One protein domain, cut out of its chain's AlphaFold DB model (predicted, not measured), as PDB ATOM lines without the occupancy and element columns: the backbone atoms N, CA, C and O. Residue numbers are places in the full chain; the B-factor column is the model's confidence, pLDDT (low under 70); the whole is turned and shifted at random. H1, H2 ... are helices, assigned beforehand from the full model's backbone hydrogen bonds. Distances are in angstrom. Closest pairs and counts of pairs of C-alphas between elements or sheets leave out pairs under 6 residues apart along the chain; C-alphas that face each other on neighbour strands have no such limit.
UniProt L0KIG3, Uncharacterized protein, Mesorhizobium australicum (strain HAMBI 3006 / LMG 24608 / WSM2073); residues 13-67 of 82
ATOM      1  N   ALA A  13     -38.369  24.208   0.169       92.88
ATOM      2  CA  ALA A  13     -36.958  24.125   0.543       92.88
ATOM      3  C   ALA A  13     -36.117  25.287  -0.024       92.88
ATOM      4  O   ALA A  13     -35.116  25.683   0.572       92.88
ATOM      5  N   GLU A  14     -36.487  25.838  -1.183       93.56
ATOM      6  CA  GLU A  14     -35.841  27.033  -1.742       93.56
ATOM      7  C   GLU A  14     -36.237  28.295  -0.978       93.56
ATOM      8  O   GLU A  14     -35.374  29.135  -0.729       93.56
ATOM      9  N   ILE A  15     -37.499  28.399  -0.550       91.88
ATOM     10  CA  ILE A  15     -37.981  29.495   0.300       91.88
ATOM     11  C   ILE A  15     -37.231  29.508   1.636       91.88
ATOM     12  O   ILE A  15     -36.756  30.557   2.065       91.88
ATOM     13  N   GLU A  16     -37.061  28.351   2.276       91.44
ATOM     14  CA  GLU A  16     -36.321  28.238   3.541       91.44
ATOM     15  C   GLU A  16     -34.848  28.631   3.386       91.44
ATOM     16  O   GLU A  16     -34.324  29.413   4.182       91.44
ATOM     17  N   ARG A  17     -34.183  28.164   2.320       94.25
ATOM     18  CA  ARG A  17     -32.805  28.581   2.008       94.25
ATOM     19  C   ARG A  17     -32.700  30.081   1.759       94.25
ATOM     20  O   ARG A  17     -31.760  30.712   2.242       94.25
ATOM     21  N   PHE A  18     -33.657  30.646   1.029       92.38
ATOM     22  CA  PHE A  18     -33.725  32.079   0.786       92.38
ATOM     23  C   PHE A  18     -33.890  32.863   2.095       92.38
ATOM     24  O   PHE A  18     -33.168  33.834   2.309       92.38
ATOM     25  N   LEU A  19     -34.762  32.417   3.003       91.00
ATOM     26  CA  LEU A  19     -34.970  33.067   4.298       91.00
ATOM     27  C   LEU A  19     -33.721  33.036   5.179       91.00
ATOM     28  O   LEU A  19     -33.358  34.071   5.732       91.00
ATOM     29  N   MET A  20     -33.019  31.901   5.254       91.88
ATOM     30  CA  MET A  20     -31.754  31.813   5.997       91.88
ATOM     31  C   MET A  20     -30.696  32.779   5.448       91.88
ATOM     32  O   MET A  20     -29.998  33.450   6.211       91.88
ATOM     33  N   ALA A  21     -30.584  32.884   4.119       93.69
ATOM     34  CA  ALA A  21     -29.653  33.812   3.484       93.69
ATOM     35  C   ALA A  21     -30.052  35.279   3.721       93.69
ATOM     36  O   ALA A  21     -29.193  36.112   4.021       93.69
ATOM     37  N   ALA A  22     -31.347  35.592   3.634       91.94
ATOM     38  CA  ALA A  22     -31.881  36.919   3.922       91.94
ATOM     39  C   ALA A  22     -31.631  37.325   5.381       91.94
ATOM     40  O   ALA A  22     -31.207  38.450   5.638       91.94
ATOM     41  N   GLU A  23     -31.817  36.412   6.335       89.44
ATOM     42  CA  GLU A  23     -31.528  36.655   7.750       89.44
ATOM     43  C   GLU A  23     -30.030  36.916   7.988       89.44
ATOM     44  O   GLU A  23     -29.657  37.862   8.689       89.44
ATOM     45  N   ALA A  24     -29.153  36.115   7.377       91.44
ATOM     46  CA  ALA A  24     -27.707  36.312   7.469       91.44
ATOM     47  C   ALA A  24     -27.277  37.671   6.892       91.44
ATOM     48  O   ALA A  24     -26.485  38.387   7.510       91.44
ATOM     49  N   LEU A  25     -27.837  38.059   5.742       90.94
ATOM     50  CA  LEU A  25     -27.585  39.363   5.137       90.94
ATOM     51  C   LEU A  25     -28.114  40.499   6.020       90.94
ATOM     52  O   LEU A  25     -27.380  41.449   6.276       90.94
ATOM     53  N   HIS A  26     -29.338  40.385   6.540       88.94
ATOM     54  CA  HIS A  26     -29.919  41.366   7.459       88.94
ATOM     55  C   HIS A  26     -28.985  41.651   8.643       88.94
ATOM     56  O   HIS A  26     -28.671  42.816   8.899       88.94
ATOM     57  N   LYS A  27     -28.461  40.603   9.296       87.00
ATOM     58  CA  LYS A  27     -27.499  40.728  10.406       87.00
ATOM     59  C   LYS A  27     -26.252  41.521  10.004       87.00
ATOM     60  O   LYS A  27     -25.799  42.368  10.770       87.00
ATOM     61  N   SER A  28     -25.721  41.297   8.804       88.38
ATOM     62  CA  SER A  28     -24.566  42.045   8.285       88.38
ATOM     63  C   SER A  28     -24.867  43.518   7.993       88.38
ATOM     64  O   SER A  28     -23.964  44.343   8.085       88.38
ATOM     65  N   ILE A  29     -26.116  43.862   7.666       87.69
ATOM     66  CA  ILE A  29     -26.540  45.240   7.386       87.69
ATOM     67  C   ILE A  29     -26.756  46.035   8.689       87.69
ATOM     68  O   ILE A  29     -26.391  47.208   8.741       87.69
ATOM     69  N   ILE A  30     -27.304  45.412   9.744       82.81
ATOM     70  CA  ILE A  30     -27.598  46.097  11.024       82.81
ATOM     71  C   ILE A  30     -26.414  46.165  11.997       82.81
ATOM     72  O   ILE A  30     -26.409  47.001  12.897       82.81
ATOM     73  N   LYS A  31     -25.431  45.269  11.865       83.44
ATOM     74  CA  LYS A  31     -24.315  45.139  12.816       83.44
ATOM     75  C   LYS A  31     -23.306  46.301  12.799       83.44
ATOM     76  O   LYS A  31     -22.778  46.608  13.868       83.44
ATOM     77  N   PRO A  32     -22.968  46.924  11.653       83.19
ATOM     78  CA  PRO A  32     -22.013  48.023  11.632       83.19
ATOM     79  C   PRO A  32     -22.508  49.222  12.445       83.19
ATOM     80  O   PRO A  32     -23.564  49.785  12.167       83.19
ATOM     81  N   PHE A  33     -21.704  49.659  13.415       81.81
ATOM     82  CA  PHE A  33     -21.950  50.899  14.146       81.81
ATOM     83  C   PHE A  33     -21.352  52.077  13.367       81.81
ATOM     84  O   PHE A  33     -20.238  52.524  13.627       81.81
ATOM     85  N   ILE A  34     -22.080  52.518  12.339       86.06
ATOM     86  CA  ILE A  34     -21.690  53.619  11.452       86.06
ATOM     87  C   ILE A  34     -22.633  54.810  11.621       86.06
ATOM     88  O   ILE A  34     -23.801  54.649  11.971       86.06
ATOM     89  N   SER A  35     -22.115  56.016  11.374       85.62
ATOM     90  CA  SER A  35     -22.891  57.253  11.509       85.62
ATOM     91  C   SER A  35     -24.160  57.218  10.645       85.62
ATOM     92  O   SER A  35     -24.046  56.996   9.440       85.62
ATOM     93  N   PRO A  36     -25.349  57.534  11.193       83.75
ATOM     94  CA  PRO A  36     -26.589  57.626  10.417       83.75
ATOM     95  C   PRO A  36     -26.544  58.641   9.268       83.75
ATOM     96  O   PRO A  36     -27.367  58.601   8.354       83.75
ATOM     97  N   HIS A  37     -25.598  59.578   9.324       88.56
ATOM     98  CA  HIS A  37     -25.449  60.641   8.339       88.56
ATOM     99  C   HIS A  37     -24.502  60.282   7.190       88.56
ATOM    100  O   HIS A  37     -24.445  61.041   6.226       88.56
ATOM    101  N   CYS A  38     -23.774  59.162   7.264       89.94
ATOM    102  CA  CYS A  38     -22.842  58.780   6.206       89.94
ATOM    103  C   CYS A  38     -23.534  58.034   5.057       89.94
ATOM    104  O   CYS A  38     -24.547  57.353   5.239       89.94
ATOM    105  N   ASP A  39     -22.938  58.118   3.868       94.62
ATOM    106  CA  ASP A  39     -23.470  57.474   2.663       94.62
ATOM    107  C   ASP A  39     -23.538  55.952   2.797       94.62
ATOM    108  O   ASP A  39     -24.484  55.328   2.318       94.62
ATOM    109  N   HIS A  40     -22.598  55.348   3.532       90.44
ATOM    110  CA  HIS A  40     -22.631  53.916   3.822       90.44
ATOM    111  C   HIS A  40     -23.885  53.513   4.606       90.44
ATOM    112  O   HIS A  40     -24.499  52.507   4.261       90.44
ATOM    113  N   TYR A  41     -24.307  54.300   5.603       89.00
ATOM    114  CA  TYR A  41     -25.536  54.027   6.358       89.00
ATOM    115  C   TYR A  41     -26.784  54.172   5.486       89.00
ATOM    116  O   TYR A  41     -27.718  53.375   5.575       89.00
ATOM    117  N   ARG A  42     -26.809  55.180   4.607       90.19
ATOM    118  CA  ARG A  42     -27.919  55.364   3.662       90.19
ATOM    119  C   ARG A  42     -28.020  54.186   2.696       90.19
ATOM    120  O   ARG A  42     -29.110  53.657   2.501       90.19
ATOM    121  N   ALA A  43     -26.890  53.732   2.157       92.69
ATOM    122  CA  ALA A  43     -26.841  52.586   1.255       92.69
ATOM    123  C   ALA A  43     -27.288  51.282   1.941       92.69
ATOM    124  O   ALA A  43     -28.069  50.522   1.364       92.69
ATOM    125  N   THR A  44     -26.851  51.030   3.181       90.44
ATOM    126  CA  THR A  44     -27.276  49.845   3.944       90.44
ATOM    127  C   THR A  44     -28.764  49.891   4.291       90.44
ATOM    128  O   THR A  44     -29.435  48.863   4.204       90.44
ATOM    129  N   ARG A  45     -29.315  51.075   4.587       87.06
ATOM    130  CA  ARG A  45     -30.765  51.274   4.743       87.06
ATOM    131  C   ARG A  45     -31.542  50.956   3.468       87.06
ATOM    132  O   ARG A  45     -32.483  50.173   3.525       87.06
ATOM    133  N   THR A  46     -31.125  51.477   2.317       91.88
ATOM    134  CA  THR A  46     -31.787  51.164   1.038       91.88
ATOM    135  C   THR A  46     -31.747  49.667   0.724       91.88
ATOM    136  O   THR A  46     -32.750  49.100   0.289       91.88
ATOM    137  N   LEU A  47     -30.614  49.004   0.980       91.88
ATOM    138  CA  LEU A  47     -30.496  47.556   0.802       91.88
ATOM    139  C   LEU A  47     -31.438  46.784   1.740       91.88
ATOM    140  O   LEU A  47     -32.053  45.805   1.320       91.88
ATOM    141  N   HIS A  48     -31.569  47.226   2.991       89.69
ATOM    142  CA  HIS A  48     -32.487  46.625   3.954       89.69
ATOM    143  C   HIS A  48     -33.947  46.681   3.488       89.69
ATOM    144  O   HIS A  48     -34.641  45.665   3.522       89.69
ATOM    145  N   ASP A  49     -34.395  47.839   3.003       88.75
ATOM    146  CA  ASP A  49     -35.772  48.022   2.535       88.75
ATOM    147  C   ASP A  49     -36.059  47.164   1.290       88.75
ATOM    148  O   ASP A  49     -37.117  46.536   1.174       88.75
ATOM    149  N   ALA A  50     -35.089  47.067   0.375       93.06
ATOM    150  CA  ALA A  50     -35.183  46.188  -0.789       93.06
ATOM    151  C   ALA A  50     -35.250  44.701  -0.391       93.06
ATOM    152  O   ALA A  50     -36.019  43.932  -0.978       93.06
ATOM    153  N   LEU A  51     -34.485  44.298   0.629       91.31
ATOM    154  CA  LEU A  51     -34.512  42.941   1.169       91.31
ATOM    155  C   LEU A  51     -35.883  42.616   1.779       91.31
ATOM    156  O   LEU A  51     -36.459  41.583   1.444       91.31
ATOM    157  N   LEU A  52     -36.440  43.514   2.598       88.31
ATOM    158  CA  LEU A  52     -37.780  43.381   3.184       88.31
ATOM    159  C   LEU A  52     -38.860  43.157   2.122       88.31
ATOM    160  O   LEU A  52     -39.670  42.231   2.225       88.31
ATOM    161  N   LYS A  53     -38.851  43.995   1.081       91.00
ATOM    162  CA  LYS A  53     -39.789  43.881  -0.038       91.00
ATOM    163  C   LYS A  53     -39.650  42.530  -0.742       91.00
ATOM    164  O   LYS A  53     -40.650  41.846  -0.942       91.00
ATOM    165  N   SER A  54     -38.420  42.125  -1.047       92.38
ATOM    166  CA  SER A  54     -38.143  40.858  -1.736       92.38
ATOM    167  C   SER A  54     -38.613  39.654  -0.919       92.38
ATOM    168  O   SER A  54     -39.206  38.722  -1.454       92.38
ATOM    169  N   VAL A  55     -38.401  39.680   0.399       91.06
ATOM    170  CA  VAL A  55     -38.846  38.603   1.286       91.06
ATOM    171  C   VAL A  55     -40.372  38.497   1.315       91.06
ATOM    172  O   VAL A  55     -40.904  37.383   1.261       91.06
ATOM    173  N   ARG A  56     -41.082  39.630   1.330       90.19
ATOM    174  CA  ARG A  56     -42.549  39.657   1.244       90.19
ATOM    175  C   ARG A  56     -43.053  39.065  -0.070       90.19
ATOM    176  O   ARG A  56     -43.992  38.277  -0.054       90.19
ATOM    177  N   GLU A  57     -42.428  39.413  -1.189       91.12
ATOM    178  CA  GLU A  57     -42.798  38.898  -2.514       91.12
ATOM    179  C   GLU A  57     -42.553  37.387  -2.643       91.12
ATOM    180  O   GLU A  57     -43.376  36.680  -3.219       91.12
ATOM    181  N   VAL A  58     -41.460  36.878  -2.066       90.00
ATOM    182  CA  VAL A  58     -41.112  35.448  -2.113       90.00
ATOM    183  C   VAL A  58     -41.991  34.603  -1.190       90.00
ATOM    184  O   VAL A  58     -42.383  33.497  -1.556       90.00
ATOM    185  N   THR A  59     -42.287  35.094   0.014       86.94
ATOM    186  CA  THR A  59     -42.979  34.297   1.044       86.94
ATOM    187  C   THR A  59     -44.474  34.566   1.148       86.94
ATOM    188  O   THR A  59     -45.190  33.793   1.785       86.94
ATOM    189  N   GLY A  60     -44.947  35.683   0.591       86.00
ATOM    190  CA  GLY A  60     -46.294  36.200   0.831       86.00
ATOM    191  C   GLY A  60     -46.528  36.667   2.274       86.00
ATOM    192  O   GLY A  60     -47.670  36.929   2.643       86.00
ATOM    193  N   LYS A  61     -45.478  36.747   3.103       80.19
ATOM    194  CA  LYS A  61     -45.559  37.095   4.526       80.19
ATOM    195  C   LYS A  61     -44.655  38.272   4.850       80.19
ATOM    196  O   LYS A  61     -43.586  38.450   4.272       80.19
ATOM    197  N   GLU A  62     -45.084  39.062   5.821       72.81
ATOM    198  CA  GLU A  62     -44.200  39.997   6.502       72.81
ATOM    199  C   GLU A  62     -43.433  39.225   7.575       72.81
ATOM    200  O   GLU A  62     -44.022  38.425   8.300       72.81
ATOM    201  N   VAL A  63     -42.109  39.384   7.615       67.38
ATOM    202  CA  VAL A  63     -41.250  38.519   8.427       67.38
ATOM    203  C   VAL A  63     -40.639  39.319   9.567       67.38
ATOM    204  O   VAL A  63     -39.913  40.286   9.340       67.38
ATOM    205  N   GLU A  64     -40.959  38.914  10.798       62.06
ATOM    206  CA  GLU A  64     -40.697  39.684  12.024       62.06
ATOM    207  C   GLU A  64     -39.204  39.863  12.331       62.06
ATOM    208  O   GLU A  64     -38.805  40.902  12.850       62.06
ATOM    209  N   PHE A  65     -38.347  38.908  11.945       63.78
ATOM    210  CA  PHE A  65     -36.902  38.979  12.210       63.78
ATOM    211  C   PHE A  65     -36.164  40.069  11.415       63.78
ATOM    212  O   PHE A  65     -34.968  40.261  11.618       63.78
ATOM    213  N   ILE A  66     -36.855  40.772  10.512       60.06
ATOM    214  CA  ILE A  66     -36.308  41.878   9.718       60.06
ATOM    215  C   ILE A  66     -36.783  43.239  10.269       60.06
ATOM    216  O   ILE A  66     -36.504  44.277   9.673       60.06
ATOM    217  N   GLN A  67     -37.456  43.290  11.428       61.56
ATOM    218  CA  GLN A  67     -37.639  44.565  12.123       61.56
ATOM    219  C   GLN A  67     -36.268  45.143  12.474       61.56
ATOM    220  O   GLN A  67     -35.530  44.624  13.311       61.56
TER     221      GLN A  67
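AT A GLANCE: This is residues 13 to 67 of the 82 residues of an uncharacterized protein of Mesorhizobium australicum (strain HAMBI 3006 / LMG 24608 / WSM2073) (UniProt L0KIG3). This is a long helical hairpin: H1 and H2 lie side by side and run opposite ways, joined at one end by a loop of residues 31 to 38. After H2, residues 60 to 67 make a short tail that folds back along one side of the hairpin. The printed part has 55 residues with two named helices, H1 then H2, and no named strand, and its class is all helix. It is only just compact, close to loose, with a radius of gyration of the C-alphas of 12.0 A; the C-alphas span 37 by 16 by 15 A, a rod.

IN THESE COORDINATES: H1 is residues 13 to 30 and measures 26.1 A from first to last C-alpha, beginning at C-alpha 13 at (-36.958, 24.125, 0.543). H2, the longest helix, is residues 39 to 59 and measures 30.3 A, from C-alpha 39 at (-23.470, 57.474, 2.663) to C-alpha 59 at (-42.979, 34.297, 1.044). The last printed C-alpha, that of Gln 67, is at (-37.639, 44.565, 12.123).

HOW THE PARTS SIT: H1 and H2 touch, with 10 pairs of C-alphas within 8 A. Their closest C-alphas, those of Ile 29 and Thr 44, are 5.8 A apart. The two helices form a helical hairpin, at a shallow tilt of 19 degrees, opposite ways. Their centres are 11.8 A apart. In H1 and H2 every O i to N i+4 pair is within hydrogen-bond range.

THE WHOLE: The C-alphas of Ala 13 and His 37, the two farthest apart, are 39.1 A apart. The printed part has no cut, and the link from H1 to H2, eight residues, is short. The mean pLDDT of the printed part is 86.7, and this predicted model has low confidence, under 70, at residues 63 to 67.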